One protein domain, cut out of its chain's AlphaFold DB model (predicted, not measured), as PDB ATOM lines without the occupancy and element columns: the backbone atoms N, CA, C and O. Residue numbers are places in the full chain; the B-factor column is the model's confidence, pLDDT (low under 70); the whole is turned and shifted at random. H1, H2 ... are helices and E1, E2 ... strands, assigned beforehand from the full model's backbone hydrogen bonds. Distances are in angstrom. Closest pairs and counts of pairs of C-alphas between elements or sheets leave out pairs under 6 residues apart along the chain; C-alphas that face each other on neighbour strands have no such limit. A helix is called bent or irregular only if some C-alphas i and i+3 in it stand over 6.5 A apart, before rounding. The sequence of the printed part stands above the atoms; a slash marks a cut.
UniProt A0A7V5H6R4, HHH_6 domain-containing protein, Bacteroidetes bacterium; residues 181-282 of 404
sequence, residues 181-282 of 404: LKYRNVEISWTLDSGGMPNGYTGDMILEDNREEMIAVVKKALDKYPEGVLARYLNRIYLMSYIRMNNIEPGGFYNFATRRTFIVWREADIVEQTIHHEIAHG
ATOM      1  N   LEU A 181      15.196  -1.214  16.853       90.81
ATOM      2  CA  LEU A 181      16.031  -2.062  17.687       90.81
ATOM      3  C   LEU A 181      16.428  -3.318  16.923       90.81
ATOM      4  O   LEU A 181      15.791  -3.682  15.933       90.81
ATOM      5  N   LYS A 182      17.478  -3.990  17.383       89.44
ATOM      6  CA  LYS A 182      17.899  -5.284  16.846       89.44
ATOM      7  C   LYS A 182      17.521  -6.397  17.821       89.44
ATOM      8  O   LYS A 182      17.730  -6.252  19.022       89.44
ATOM      9  N   TYR A 183      16.954  -7.484  17.305       92.44
ATOM     10  CA  TYR A 183      16.589  -8.669  18.077       92.44
ATOM     11  C   TYR A 183      16.833  -9.925  17.241       92.44
ATOM     12  O   TYR A 183      16.351 -10.013  16.113       92.44
ATOM     13  N   ARG A 184      17.616 -10.883  17.755       89.25
ATOM     14  CA  ARG A 184      17.967 -12.133  17.046       89.25
ATOM     15  C   ARG A 184      18.462 -11.912  15.609       89.25
ATOM     16  O   ARG A 184      18.101 -12.632  14.682       89.25
ATOM     17  N   ASN A 185      19.301 -10.893  15.425       87.38
ATOM     18  CA  ASN A 185      19.826 -10.451  14.127       87.38
ATOM     19  C   ASN A 185      18.814  -9.891  13.112       87.38
ATOM     20  O   ASN A 185      19.213  -9.573  11.994       87.38
ATOM     21  N   VAL A 186      17.566  -9.663  13.520       91.00
ATOM     22  CA  VAL A 186      16.538  -8.966  12.743       91.00
ATOM     23  C   VAL A 186      16.359  -7.552  13.295       91.00
ATOM     24  O   VAL A 186      16.315  -7.343  14.506       91.00
ATOM     25  N   GLU A 187      16.268  -6.556  12.418       92.81
ATOM     26  CA  GLU A 187      15.907  -5.196  12.823       92.81
ATOM     27  C   GLU A 187      14.384  -5.051  12.942       92.81
ATOM     28  O   GLU A 187      13.644  -5.442  12.046       92.81
ATOM     29  N   ILE A 188      13.903  -4.450  14.023       94.81
ATOM     30  CA  ILE A 188      12.492  -4.122  14.244       94.81
ATOM     31  C   ILE A 188      12.385  -2.602  14.227       94.81
ATOM     32  O   ILE A 188      13.035  -1.936  15.032       94.81
ATOM     33  N   SER A 189      11.615  -2.038  13.294       93.00
ATOM     34  CA  SER A 189      11.637  -0.603  13.008       93.00
ATOM     35  C   SER A 189      10.252   0.024  12.929       93.00
ATOM     36  O   SER A 189       9.360  -0.490  12.264       93.00
ATOM     37  N   TRP A 190      10.099   1.185  13.566       93.12
ATOM     38  CA  TRP A 190       8.913   2.043  13.480       93.12
ATOM     39  C   TRP A 190       9.228   3.358  12.747       93.12
ATOM     40  O   TRP A 190       8.648   4.411  13.006       93.12
ATOM     41  N   THR A 191      10.174   3.298  11.808       89.81
ATOM     42  CA  THR A 191      10.460   4.358  10.842       89.81
ATOM     43  C   THR A 191      10.850   3.753   9.493       89.81
ATOM     44  O   THR A 191      11.395   2.652   9.440       89.81
ATOM     45  N   LEU A 192      10.587   4.458   8.395       84.19
ATOM     46  CA  LEU A 192      11.021   4.026   7.066       84.19
ATOM     47  C   LEU A 192      12.456   4.484   6.784       84.19
ATOM     48  O   LEU A 192      12.954   5.453   7.362       84.19
ATOM     49  N   ASP A 193      13.118   3.786   5.861       77.81
ATOM     50  CA  ASP A 193      14.359   4.294   5.273       77.81
ATOM     51  C   ASP A 193      14.065   5.524   4.401       77.81
ATOM     52  O   ASP A 193      12.917   5.795   4.048       77.81
ATOM     53  N   SER A 194      15.108   6.235   3.968       69.44
ATOM     54  CA  SER A 194      14.980   7.396   3.072       69.44
ATOM     55  C   SER A 194      14.256   7.095   1.751       69.44
ATOM     56  O   SER A 194      13.784   8.018   1.099       69.44
ATOM     57  N   GLY A 195      14.178   5.821   1.352       67.56
ATOM     58  CA  GLY A 195      13.421   5.367   0.182       67.56
ATOM     59  C   GLY A 195      11.906   5.257   0.395       67.56
ATOM     60  O   GLY A 195      11.196   5.044  -0.579       67.56
ATOM     61  N   GLY A 196      11.408   5.405   1.627       79.62
ATOM     62  CA  GLY A 196       9.979   5.339   1.937       79.62
ATOM     63  C   GLY A 196       9.355   3.953   1.730       79.62
ATOM     64  O   GLY A 196      10.029   2.924   1.830       79.62
ATOM     65  N   MET A 197       8.039   3.940   1.490       83.44
ATOM     66  CA  MET A 197       7.290   2.730   1.135       83.44
ATOM     67  C   MET A 197       7.678   2.251  -0.273       83.44
ATOM     68  O   MET A 197       7.990   3.078  -1.131       83.44
ATOM     69  N   PRO A 198       7.632   0.935  -0.553       82.38
ATOM     70  CA  PRO A 198       7.825   0.424  -1.906       82.38
ATOM     71  C   PRO A 198       6.826   1.022  -2.909       82.38
ATOM     72  O   PRO A 198       5.681   1.314  -2.564       82.38
ATOM     73  N   ASN A 199       7.241   1.154  -4.173       81.88
ATOM     74  CA  ASN A 199       6.382   1.666  -5.244       81.88
ATOM     75  C   ASN A 199       5.059   0.886  -5.331       81.88
ATOM     76  O   ASN A 199       5.062  -0.343  -5.334       81.88
ATOM     77  N   GLY A 200       3.940   1.607  -5.439       80.19
ATOM     78  CA  GLY A 200       2.592   1.025  -5.481       80.19
ATOM     79  C   GLY A 200       1.946   0.803  -4.109       80.19
ATOM     80  O   GLY A 200       0.773   0.438  -4.054       80.19
ATOM     81  N   TYR A 201       2.673   1.074  -3.020       86.50
ATOM     82  CA  TYR A 201       2.168   0.971  -1.657       86.50
ATOM     83  C   TYR A 201       2.099   2.339  -0.983       86.50
ATOM     84  O   TYR A 201       2.975   3.189  -1.146       86.50
ATOM     85  N   THR A 202       1.077   2.521  -0.157       89.88
ATOM     86  CA  THR A 202       1.006   3.594   0.837       89.88
ATOM     87  C   THR A 202       0.815   2.989   2.222       89.88
ATOM     88  O   THR A 202       0.406   1.838   2.357       89.88
ATOM     89  N   GLY A 203       1.163   3.729   3.268       91.81
ATOM     90  CA  GLY A 203       1.064   3.248   4.639       91.81
ATOM     91  C   GLY A 203       1.679   4.233   5.616       91.81
ATOM     92  O   GLY A 203       2.512   5.047   5.220       91.81
ATOM     93  N   ASP A 204       1.289   4.115   6.880       93.38
ATOM     94  CA  ASP A 204       1.854   4.890   7.982       93.38
ATOM     95  C   ASP A 204       2.462   3.961   9.033       93.38
ATOM     96  O   ASP A 204       2.002   2.834   9.233       93.38
ATOM     97  N   MET A 205       3.506   4.443   9.709       93.94
ATOM     98  CA  MET A 205       4.154   3.718  10.802       93.94
ATOM     99  C   MET A 205       3.206   3.544  11.987       93.94
ATOM    100  O   MET A 205       2.299   4.351  12.187       93.94
ATOM    101  N   ILE A 206       3.461   2.516  12.795       94.25
ATOM    102  CA  ILE A 206       2.705   2.251  14.018       94.25
ATOM    103  C   ILE A 206       2.644   3.474  14.952       94.25
ATOM    104  O   ILE A 206       3.640   4.176  15.165       94.25
ATOM    105  N   LEU A 207       1.474   3.680  15.560       89.38
ATOM    106  CA  LEU A 207       1.259   4.668  16.617       89.38
ATOM    107  C   LEU A 207       2.054   4.323  17.882       89.38
ATOM    108  O   LEU A 207       2.298   3.159  18.193       89.38
ATOM    109  N   GLU A 208       2.447   5.343  18.639       89.25
ATOM    110  CA  GLU A 208       3.261   5.161  19.844       89.25
ATOM    111  C   GLU A 208       2.587   4.265  20.893       89.25
ATOM    112  O   GLU A 208       3.236   3.354  21.403       89.25
ATOM    113  N   ASP A 209       1.280   4.431  21.104       91.62
ATOM    114  CA  ASP A 209       0.505   3.695  22.114       91.62
ATOM    115  C   ASP A 209       0.441   2.176  21.871       91.62
ATOM    116  O   ASP A 209       0.253   1.410  22.811       91.62
ATOM    117  N   ASN A 210       0.618   1.717  20.626       93.25
ATOM    118  CA  ASN A 210       0.586   0.289  20.277       93.25
ATOM    119  C   ASN A 210       1.984  -0.318  20.082       93.25
ATOM    120  O   ASN A 210       2.130  -1.526  19.889       93.25
ATOM    121  N   ARG A 211       3.034   0.510  20.100       93.94
ATOM    122  CA  ARG A 211       4.383   0.112  19.686       93.94
ATOM    123  C   ARG A 211       4.985  -0.950  20.599       93.94
ATOM    124  O   ARG A 211       5.556  -1.916  20.101       93.94
ATOM    125  N   GLU A 212       4.900  -0.761  21.913       95.06
ATOM    126  CA  GLU A 212       5.514  -1.682  22.877       95.06
ATOM    127  C   GLU A 212       4.886  -3.075  22.800       95.06
ATOM    128  O   GLU A 212       5.602  -4.078  22.770       95.06
ATOM    129  N   GLU A 213       3.560  -3.127  22.674       96.50
ATOM    130  CA  GLU A 213       2.813  -4.368  22.504       96.50
ATOM    131  C   GLU A 213       3.190  -5.066  21.193       96.50
ATOM    132  O   GLU A 213       3.556  -6.241  21.200       96.50
ATOM    133  N   MET A 214       3.222  -4.336  20.072       97.31
ATOM    134  CA  MET A 214       3.631  -4.915  18.792       97.31
ATOM    135  C   MET A 214       5.068  -5.437  18.818       97.31
ATOM    136  O   MET A 214       5.343  -6.508  18.280       97.31
ATOM    137  N   ILE A 215       5.993  -4.725  19.466       97.25
ATOM    138  CA  ILE A 215       7.372  -5.194  19.641       97.25
ATOM    139  C   ILE A 215       7.397  -6.499  20.443       97.25
ATOM    140  O   ILE A 215       8.161  -7.401  20.093       97.25
ATOM    141  N   ALA A 216       6.589  -6.620  21.499       97.81
ATOM    142  CA  ALA A 216       6.504  -7.844  22.290       97.81
ATOM    143  C   ALA A 216       5.984  -9.025  21.454       97.81
ATOM    144  O   ALA A 216       6.590 -10.097  21.481       97.81
ATOM    145  N   VAL A 217       4.940  -8.812  20.644       98.12
ATOM    146  CA  VAL A 217       4.407  -9.828  19.721       98.12
ATOM    147  C   VAL A 217       5.448 -10.234  18.678       98.12
ATOM    148  O   VAL A 217       5.657 -11.422  18.444       98.12
ATOM    149  N   VAL A 218       6.164  -9.268  18.093       98.25
ATOM    150  CA  VAL A 218       7.233  -9.558  17.129       98.25
ATOM    151  C   VAL A 218       8.331 -10.399  17.768       98.25
ATOM    152  O   VAL A 218       8.727 -11.409  17.195       98.25
ATOM    153  N   LYS A 219       8.808 -10.034  18.961       98.00
ATOM    154  CA  LYS A 219       9.830 -10.820  19.668       98.00
ATOM    155  C   LYS A 219       9.352 -12.242  19.944       98.00
ATOM    156  O   LYS A 219      10.074 -13.178  19.611       98.00
ATOM    157  N   LYS A 220       8.118 -12.393  20.437       97.50
ATOM    158  CA  LYS A 220       7.482 -13.697  20.665       97.50
ATOM    159  C   LYS A 220       7.469 -14.552  19.393       97.50
ATOM    160  O   LYS A 220       7.891 -15.704  19.437       97.50
ATOM    161  N   ALA A 221       7.058 -13.984  18.258       98.25
ATOM    162  CA  ALA A 221       7.049 -14.685  16.974       98.25
ATOM    163  C   ALA A 221       8.467 -15.094  16.539       98.25
ATOM    164  O   ALA A 221       8.698 -16.225  16.107       98.25
ATOM    165  N   LEU A 222       9.442 -14.188  16.675       97.81
ATOM    166  CA  LEU A 222      10.827 -14.456  16.294       97.81
ATOM    167  C   LEU A 222      11.476 -15.519  17.181       97.81
ATOM    168  O   LEU A 222      12.278 -16.290  16.667       97.81
ATOM    169  N   ASP A 223      11.136 -15.615  18.467       97.25
ATOM    170  CA  ASP A 223      11.668 -16.627  19.397       97.25
ATOM    171  C   ASP A 223      11.324 -18.067  18.999       97.25
ATOM    172  O   ASP A 223      12.053 -18.991  19.356       97.25
ATOM    173  N   LYS A 224      10.286 -18.264  18.179       97.94
ATOM    174  CA  LYS A 224       9.871 -19.582  17.677       97.94
ATOM    175  C   LYS A 224      10.742 -20.150  16.563       97.94
ATOM    176  O   LYS A 224      10.455 -21.242  16.085       97.94
ATOM    177  N   TYR A 225      11.776 -19.444  16.115       97.69
ATOM    178  CA  TYR A 225      12.703 -19.936  15.091       97.69
ATOM    179  C   TYR A 225      14.031 -20.387  15.723       97.69
ATOM    180  O   TYR A 225      14.505 -19.731  16.655       97.69
ATOM    181  N   PRO A 226      14.703 -21.434  15.222       94.81
ATOM    182  CA  PRO A 226      16.059 -21.764  15.645       94.81
ATOM    183  C   PRO A 226      17.046 -20.614  15.407       94.81
ATOM    184  O   PRO A 226      16.835 -19.726  14.570       94.81
ATOM    185  N   GLU A 227      18.126 -20.590  16.187       88.69
ATOM    186  CA  GLU A 227      19.146 -19.548  16.075       88.69
ATOM    187  C   GLU A 227      19.785 -19.545  14.677       88.69
ATOM    188  O   GLU A 227      20.057 -20.582  14.086       88.69
ATOM    189  N   GLY A 228      19.989 -18.356  14.103       82.88
ATOM    190  CA  GLY A 228      20.597 -18.201  12.777       82.88
ATOM    191  C   GLY A 228      19.658 -18.419  11.582       82.88
ATOM    192  O   GLY A 228      19.958 -17.913  10.500       82.88
ATOM    193  N   VAL A 229      18.496 -19.067  11.747       89.06
ATOM    194  CA  VAL A 229      17.510 -19.254  10.660       89.06
ATOM    195  C   VAL A 229      17.033 -17.909  10.118       89.06
ATOM    196  O   VAL A 229      17.159 -17.640   8.924       89.06
ATOM    197  N   LEU A 230      16.542 -17.033  10.997       90.44
ATOM    198  CA  LEU A 230      15.915 -15.771  10.601       90.44
ATOM    199  C   LEU A 230      16.851 -14.869   9.792       90.44
ATOM    200  O   LEU A 230      16.445 -14.353   8.760       90.44
ATOM    201  N   ALA A 231      18.121 -14.737  10.181       83.75
ATOM    202  CA  ALA A 231      19.076 -13.850   9.507       83.75
ATOM    203  C   ALA A 231      19.370 -14.241   8.039       83.75
ATOM    204  O   ALA A 231      19.836 -13.415   7.246       83.75
ATOM    205  N   ARG A 232      19.086 -15.494   7.646       84.44
ATOM    206  CA  ARG A 232      19.190 -15.950   6.249       84.44
ATOM    207  C   ARG A 232      18.078 -15.350   5.383       84.44
ATOM    208  O   ARG A 232      18.329 -14.966   4.235       84.44
ATOM    209  N   TYR A 233      16.889 -15.185   5.956       88.31
ATOM    210  CA  TYR A 233      15.657 -14.888   5.225       88.31
ATOM    211  C   TYR A 233      15.061 -13.524   5.547       88.31
ATOM    212  O   TYR A 233      14.336 -12.992   4.730       88.31
ATOM    213  N   LEU A 234      15.392 -12.907   6.674       91.19
ATOM    214  CA  LEU A 234      14.764 -11.679   7.133       91.19
ATOM    215  C   LEU A 234      15.811 -10.717   7.694       91.19
ATOM    216  O   LEU A 234      16.528 -11.026   8.640       91.19
ATOM    217  N   ASN A 235      15.874  -9.525   7.110       88.50
ATOM    218  CA  ASN A 235      16.734  -8.441   7.573       88.50
ATOM    219  C   ASN A 235      15.999  -7.512   8.542       88.50
ATOM    220  O   ASN A 235      16.583  -7.067   9.529       88.50
ATOM    221  N   ARG A 236      14.741  -7.164   8.231       91.88
ATOM    222  CA  ARG A 236      13.997  -6.134   8.963       91.88
ATOM    223  C   ARG A 236      12.483  -6.336   8.914       91.88
ATOM    224  O   ARG A 236      11.952  -6.712   7.872       91.88
ATOM    225  N   ILE A 237      11.819  -5.994  10.012       96.69
ATOM    226  CA  ILE A 237      10.367  -5.868  10.151       96.69
ATOM    227  C   ILE A 237      10.025  -4.388  10.349       96.69
ATOM    228  O   ILE A 237      10.544  -3.753  11.271       96.69
ATOM    229  N   TYR A 238       9.152  -3.843   9.506       96.31
ATOM    230  CA  TYR A 238       8.545  -2.529   9.706       96.31
ATOM    231  C   TYR A 238       7.191  -2.669  10.397       96.31
ATOM    232  O   TYR A 238       6.349  -3.458   9.974       96.31
ATOM    233  N   LEU A 239       6.999  -1.889  11.457       97.56
ATOM    234  CA  LEU A 239       5.773  -1.845  12.246       97.56
ATOM    235  C   LEU A 239       4.849  -0.761  11.689       97.56
ATOM    236  O   LEU A 239       5.164   0.428  11.784       97.56
ATOM    237  N   MET A 240       3.726  -1.164  11.107       96.81
ATOM    238  CA  MET A 240       2.822  -0.294  10.354       96.81
ATOM    239  C   MET A 240       1.474  -0.157  11.067       96.81
ATOM    240  O   MET A 240       0.965  -1.115  11.641       96.81
ATOM    241  N   SER A 241       0.848   1.013  10.988       95.50
ATOM    242  CA  SER A 241      -0.553   1.214  11.384       95.50
ATOM    243  C   SER A 241      -1.525   0.756  10.298       95.50
ATOM    244  O   SER A 241      -2.579   0.195  10.596       95.50
ATOM    245  N   TYR A 242      -1.175   0.979   9.033       92.94
ATOM    246  CA  TYR A 242      -1.872   0.420   7.880       92.94
ATOM    247  C   TYR A 242      -0.934   0.349   6.681       92.94
ATOM    248  O   TYR A 242       0.078   1.051   6.612       92.94
ATOM    249  N   ILE A 243      -1.315  -0.486   5.723       90.69
ATOM    250  CA  ILE A 243      -0.729  -0.570   4.393       90.69
ATOM    251  C   ILE A 243      -1.898  -0.584   3.412       90.69
ATOM    252  O   ILE A 243      -2.935  -1.184   3.688       90.69
ATOM    253  N   ARG A 244      -1.736   0.064   2.263       84.25
ATOM    254  CA  ARG A 244      -2.682   0.001   1.155       84.25
ATOM    255  C   ARG A 244      -1.933  -0.227  -0.149       84.25
ATOM    256  O   ARG A 244      -0.949   0.452  -0.434       84.25
ATOM    257  N   MET A 245      -2.431  -1.164  -0.943       79.00
ATOM    258  CA  MET A 245      -1.988  -1.421  -2.308       79.00
ATOM    259  C   MET A 245      -3.222  -1.412  -3.207       79.00
ATOM    260  O   MET A 245      -4.088  -2.280  -3.102       79.00
ATOM    261  N   ASN A 246      -3.324  -0.414  -4.085       77.38
ATOM    262  CA  ASN A 246      -4.539  -0.153  -4.862       77.38
ATOM    263  C   ASN A 246      -5.779  -0.039  -3.943       77.38
ATOM    264  O   ASN A 246      -5.844   0.873  -3.120       77.38
ATOM    265  N   ASN A 247      -6.737  -0.967  -4.054       73.00
ATOM    266  CA  ASN A 247      -7.970  -1.009  -3.253       73.00
ATOM    267  C   ASN A 247      -7.942  -2.080  -2.145       73.00
ATOM    268  O   ASN A 247      -8.992  -2.424  -1.608       73.00
ATOM    269  N   ILE A 248      -6.768  -2.637  -1.837       74.25
ATOM    270  CA  ILE A 248      -6.590  -3.712  -0.855       74.25
ATOM    271  C   ILE A 248      -5.772  -3.177   0.324       74.25
ATOM    272  O   ILE A 248      -4.800  -2.445   0.130       74.25
ATOM    273  N   GLU A 249      -6.161  -3.557   1.540       82.69
ATOM    274  CA  GLU A 249      -5.449  -3.239   2.784       82.69
ATOM    275  C   GLU A 249      -4.913  -4.532   3.414       82.69
ATOM    276  O   GLU A 249      -5.597  -5.143   4.238       82.69
ATOM    277  N   PRO A 250      -3.728  -5.007   2.989       84.44
ATOM    278  CA  PRO A 250      -3.189  -6.270   3.474       84.44
ATOM    279  C   PRO A 250      -2.738  -6.171   4.938       84.44
ATOM    280  O   PRO A 250      -2.381  -5.096   5.427       84.44
ATOM    281  N   GLY A 251      -2.720  -7.313   5.633       84.81
ATOM    282  CA  GLY A 251      -2.174  -7.424   6.992       84.81
ATOM    283  C   GLY A 251      -0.647  -7.306   7.037       84.81
ATOM    284  O   GLY A 251      -0.086  -6.867   8.039       84.81
ATOM    285  N   GLY A 252       0.024  -7.638   5.938       91.06
ATOM    286  CA  GLY A 252       1.456  -7.473   5.767       91.06
ATOM    287  C   GLY A 252       1.879  -7.715   4.324       91.06
ATOM    288  O   GLY A 252       1.037  -7.934   3.456       91.06
ATOM    289  N   PHE A 253       3.174  -7.577   4.061       89.19
ATOM    290  CA  PHE A 253       3.779  -8.101   2.838       89.19
ATOM    291  C   PHE A 253       5.286  -8.291   3.002       89.19
ATOM    292  O   PHE A 253       5.963  -7.556   3.738       89.19
ATOM    293  N   TYR A 254       5.835  -9.224   2.231       89.69
ATOM    294  CA  TYR A 254       7.252  -9.527   2.191       89.69
ATOM    295  C   TYR A 254       7.921  -8.964   0.929       89.69
ATOM    296  O   TYR A 254       7.604  -9.298  -0.213       89.69
ATOM    297  N   ASN A 255       8.919  -8.105   1.125       86.06
ATOM    298  CA  ASN A 255       9.755  -7.565   0.064       86.06
ATOM    299  C   ASN A 255      10.970  -8.471  -0.160       86.06
ATOM    300  O   ASN A 255      11.979  -8.371   0.547       86.06
ATOM    301  N   PHE A 256      10.894  -9.301  -1.200       79.44
ATOM    302  CA  PHE A 256      11.970 -10.207  -1.602       79.44
ATOM    303  C   PHE A 256      13.293  -9.464  -1.826       79.44
ATOM    304  O   PHE A 256      14.278  -9.742  -1.143       79.44
ATOM    305  N   ALA A 257      13.313  -8.438  -2.684       76.44
ATOM    306  CA  ALA A 257      14.540  -7.731  -3.070       76.44
ATOM    307  C   ALA A 257      15.393  -7.256  -1.879       76.44
ATOM    308  O   ALA A 257      16.623  -7.257  -1.950       76.44
ATOM    309  N   THR A 258      14.747  -6.875  -0.777       80.31
ATOM    310  CA  THR A 258      15.423  -6.357   0.418       80.31
ATOM    311  C   THR A 258      15.404  -7.310   1.616       80.31
ATOM    312  O   THR A 258      16.102  -7.040   2.599       80.31
ATOM    313  N   ARG A 259      14.667  -8.429   1.535       84.50
ATOM    314  CA  ARG A 259      14.363  -9.356   2.641       84.50
ATOM    315  C   ARG A 259      13.777  -8.634   3.850       84.50
ATOM    316  O   ARG A 259      14.302  -8.716   4.962       84.50
ATOM    317  N   ARG A 260      12.747  -7.831   3.612       90.19
ATOM    318  CA  ARG A 260      12.084  -7.025   4.643       90.19
ATOM    319  C   ARG A 260      10.603  -7.322   4.626       90.19
ATOM    320  O   ARG A 260      10.049  -7.479   3.547       90.19
ATOM    321  N   THR A 261       9.971  -7.344   5.785       95.25
ATOM    322  CA  THR A 261       8.514  -7.447   5.873       95.25
ATOM    323  C   THR A 261       7.928  -6.203   6.521       95.25
ATOM    324  O   THR A 261       8.590  -5.525   7.311       95.25
ATOM    325  N   PHE A 262       6.701  -5.888   6.143       96.31
ATOM    326  CA  PHE A 262       5.899  -4.809   6.688       96.31
ATOM    327  C   PHE A 262       4.682  -5.463   7.320       96.31
ATOM    328  O   PHE A 262       3.983  -6.206   6.643       96.31
ATOM    329  N   ILE A 263       4.449  -5.212   8.604       97.75
ATOM    330  CA  ILE A 263       3.383  -5.862   9.366       97.75
ATOM    331  C   ILE A 263       2.455  -4.779   9.892       97.75
ATOM    332  O   ILE A 263       2.918  -3.782  10.447       97.75
ATOM    333  N   VAL A 264       1.153  -4.963   9.712       95.69
ATOM    334  CA  VAL A 264       0.123  -4.034  10.166       95.69
ATOM    335  C   VAL A 264      -0.345  -4.404  11.567       95.69
ATOM    336  O   VAL A 264      -0.643  -5.561  11.855       95.69
ATOM    337  N   TRP A 265      -0.460  -3.402  12.435       95.56
ATOM    338  CA  TRP A 265      -1.013  -3.556  13.771       95.56
ATOM    339  C   TRP A 265      -2.484  -4.001  13.744       95.56
ATOM    340  O   TRP A 265      -3.335  -3.383  13.093       95.56
ATOM    341  N   ARG A 266      -2.767  -5.080  14.477       92.31
ATOM    342  CA  ARG A 266      -4.069  -5.729  14.706       92.31
ATOM    343  C   ARG A 266      -4.018  -6.420  16.078       92.31
ATOM    344  O   ARG A 266      -3.043  -6.262  16.804       92.31
ATOM    345  N   GLU A 267      -5.034  -7.217  16.404       92.25
ATOM    346  CA  GLU A 267      -5.002  -8.123  17.560       92.25
ATOM    347  C   GLU A 267      -3.730  -8.985  17.564       92.25
ATOM    348  O   GLU A 267      -3.315  -9.490  16.515       92.25
ATOM    349  N   ALA A 268      -3.134  -9.179  18.743       93.31
ATOM    350  CA  ALA A 268      -1.819  -9.803  18.910       93.31
ATOM    351  C   ALA A 268      -1.680 -11.154  18.186       93.31
ATOM    352  O   ALA A 268      -0.695 -11.388  17.488       93.31
ATOM    353  N   ASP A 269      -2.698 -12.010  18.281       91.81
ATOM    354  CA  ASP A 269      -2.716 -13.321  17.629       91.81
ATOM    355  C   ASP A 269      -2.732 -13.230  16.096       91.81
ATOM    356  O   ASP A 269      -2.116 -14.055  15.424       91.81
ATOM    357  N   ILE A 270      -3.408 -12.222  15.535       91.25
ATOM    358  CA  ILE A 270      -3.440 -11.976  14.086       91.25
ATOM    359  C   ILE A 270      -2.076 -11.457  13.626       91.25
ATOM    360  O   ILE A 270      -1.566 -11.887  12.590       91.25
ATOM    361  N   VAL A 271      -1.464 -10.560  14.403       95.06
ATOM    362  CA  VAL A 271      -0.125 -10.023  14.123       95.06
ATOM    363  C   VAL A 271       0.920 -11.140  14.155       95.06
ATOM    364  O   VAL A 271       1.700 -11.259  13.212       95.06
ATOM    365  N   GLU A 272       0.910 -11.991  15.184       96.88
ATOM    366  CA  GLU A 272       1.804 -13.152  15.288       96.88
ATOM    367  C   GLU A 272       1.640 -14.089  14.082       96.88
ATOM    368  O   GLU A 272       2.626 -14.422  13.422       96.88
ATOM    369  N   GLN A 273       0.397 -14.439  13.729       94.81
ATOM    370  CA  GLN A 273       0.090 -15.257  12.550       94.81
ATOM    371  C   GLN A 273       0.655 -14.643  11.259       94.81
ATOM    372  O   GLN A 273       1.292 -15.332  10.462       94.81
ATOM    373  N   THR A 274       0.452 -13.335  11.076       95.75
ATOM    374  CA  THR A 274       0.895 -12.590   9.890       95.75
ATOM    375  C   THR A 274       2.417 -12.581   9.794       95.75
ATOM    376  O   THR A 274       2.970 -12.795   8.724       95.75
ATOM    377  N   ILE A 275       3.127 -12.418  10.913       98.06
ATOM    378  CA  ILE A 275       4.593 -12.473  10.925       98.06
ATOM    379  C   ILE A 275       5.093 -13.828  10.415       98.06
ATOM    380  O   ILE A 275       6.003 -13.871   9.586       98.06
ATOM    381  N   HIS A 276       4.505 -14.935  10.878       98.31
ATOM    382  CA  HIS A 276       4.901 -16.265  10.411       98.31
ATOM    383  C   HIS A 276       4.583 -16.482   8.929       98.31
ATOM    384  O   HIS A 276       5.410 -17.049   8.216       98.31
ATOM    385  N   HIS A 277       3.442 -15.978   8.462       97.12
ATOM    386  CA  HIS A 277       3.056 -15.997   7.052       97.12
ATOM    387  C   HIS A 277       4.083 -15.262   6.168       97.12
ATOM    388  O   HIS A 277       4.647 -15.845   5.243       97.12
ATOM    389  N   GLU A 278       4.448 -14.026   6.516       96.88
ATOM    390  CA  GLU A 278       5.419 -13.248   5.734       96.88
ATOM    391  C   GLU A 278       6.839 -13.835   5.771       96.88
ATOM    392  O   GLU A 278       7.582 -13.775   4.787       96.88
ATOM    393  N   ILE A 279       7.243 -14.436   6.894       97.75
ATOM    394  CA  ILE A 279       8.525 -15.148   6.982       97.75
ATOM    395  C   ILE A 279       8.511 -16.407   6.104       97.75
ATOM    396  O   ILE A 279       9.534 -16.721   5.490       97.75
ATOM    397  N   ALA A 280       7.377 -17.104   5.995       97.19
ATOM    398  CA  ALA A 280       7.237 -18.276   5.135       97.19
ATOM    399  C   ALA A 280       7.427 -17.934   3.648       97.19
ATOM    400  O   ALA A 280       8.072 -18.703   2.930       97.19
ATOM    401  N   HIS A 281       6.990 -16.754   3.190       91.44
ATOM    402  CA  HIS A 281       7.351 -16.253   1.856       91.44
ATOM    403  C   HIS A 281       8.863 -16.064   1.707       91.44
ATOM    404  O   HIS A 281       9.457 -16.492   0.716       91.44
ATOM    405  N   GLY A 282       9.517 -15.472   2.709       87.69
ATOM    406  CA  GLY A 282      10.971 -15.320   2.714       87.69
ATOM    407  C   GLY A 282      11.718 -16.653   2.652       87.69
ATOM    408  O   GLY A 282      12.675 -16.779   1.891       87.69
TER     409      GLY A 282
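Overview. This is residues 181 to 282 of the 404 residues of the protein "HHH_6 domain-containing protein" of Bacteroidetes bacterium (UniProt A0A7V5H6R4). A strongly twisted sheet of six strands is covered on one face by two long helices, H1 and H3, which touch each other at a steep angle, while the short H2 only grazes the sheet. The longest strand, E4, bends sharply, pairing with E2 and E6 before the bend and mostly with E3 beyond it. The printed part has 102 residues, with E1, E2, E3, H1, H2, E4, E5, E6 and H3 in that order, and its class is mixed, helices and strands. The sheet is branched, with parallel and antiparallel pairs. The whole is compact, with a radius of gyration of the C-alphas of 12.5 A and spans of 37 by 30 by 23 A.

Along the chain. Find C-alpha 181 at (16.031, -2.062, 17.687), where E1, residues 181 to 183, begins. E2 follows at 186 to 189 and E3 at 201 to 205. From C-alpha 208 at (3.261, 5.161, 19.844), H1 runs 23.4 A to residue 223; it is irregular, with C-alphas 209 and 212 7.4 A apart. After H2, residues 229 to 233, E4 runs 20.1 A over 236 to 245 and bends by 97 degrees at 241. E5 is 252 to 255, E6 is 260 to 264, and H3, 268 to 282, covers 21.4 A to C-alpha 282 at (10.971, -15.320, 2.714).

Arrangement. Start at the hairpin of E1 and E2, antiparallel, where N 183 and O 186 are 2.9 A apart, within hydrogen-bond range. E2 is parallel to E4, with N 237 and O 187 at 2.8 A. E3 is antiparallel to E4, with N 244 and O 202 at 2.8 A; E2 and E3 lie on one side of E4. On the other side E6 is parallel to it, with N 240 and O 263 at 2.8 A. E5 and E6 form an antiparallel hairpin, with N 255 and O 260 at 2.7 A. H1 and H3 lie on the same face, each at a height over the sheet of 8.3 A. H3 lies over E5 and E6, and runs along the strands, at 21 degrees to E5 on the local plane. H1 and H3 touch at a steep tilt of 54 degrees, the same way, closest at the C-alphas of Ala 221 and Glu 272, 5.7 A. H2 is close to H3 but not clearly touching, with the C-alphas of Tyr 233 and Gly 282 closest at 5.3 A. Every O i to N i+4 pair of H3 is within hydrogen-bond range, against 10 of 12 in H1 and 0 of 1 in H2, where 2 of 2 O i to N i+3 pairs are.

Size, cuts and confidence. Look at the C-alphas of Glu 227 and Asn 247, the two farthest apart at 38.1 A. The printed part has no cut. The link from E2 to E3, with 11 residues, is long. Mean pLDDT of the printed part is 90.4, and residues 194 to 195, in that link, are under 70.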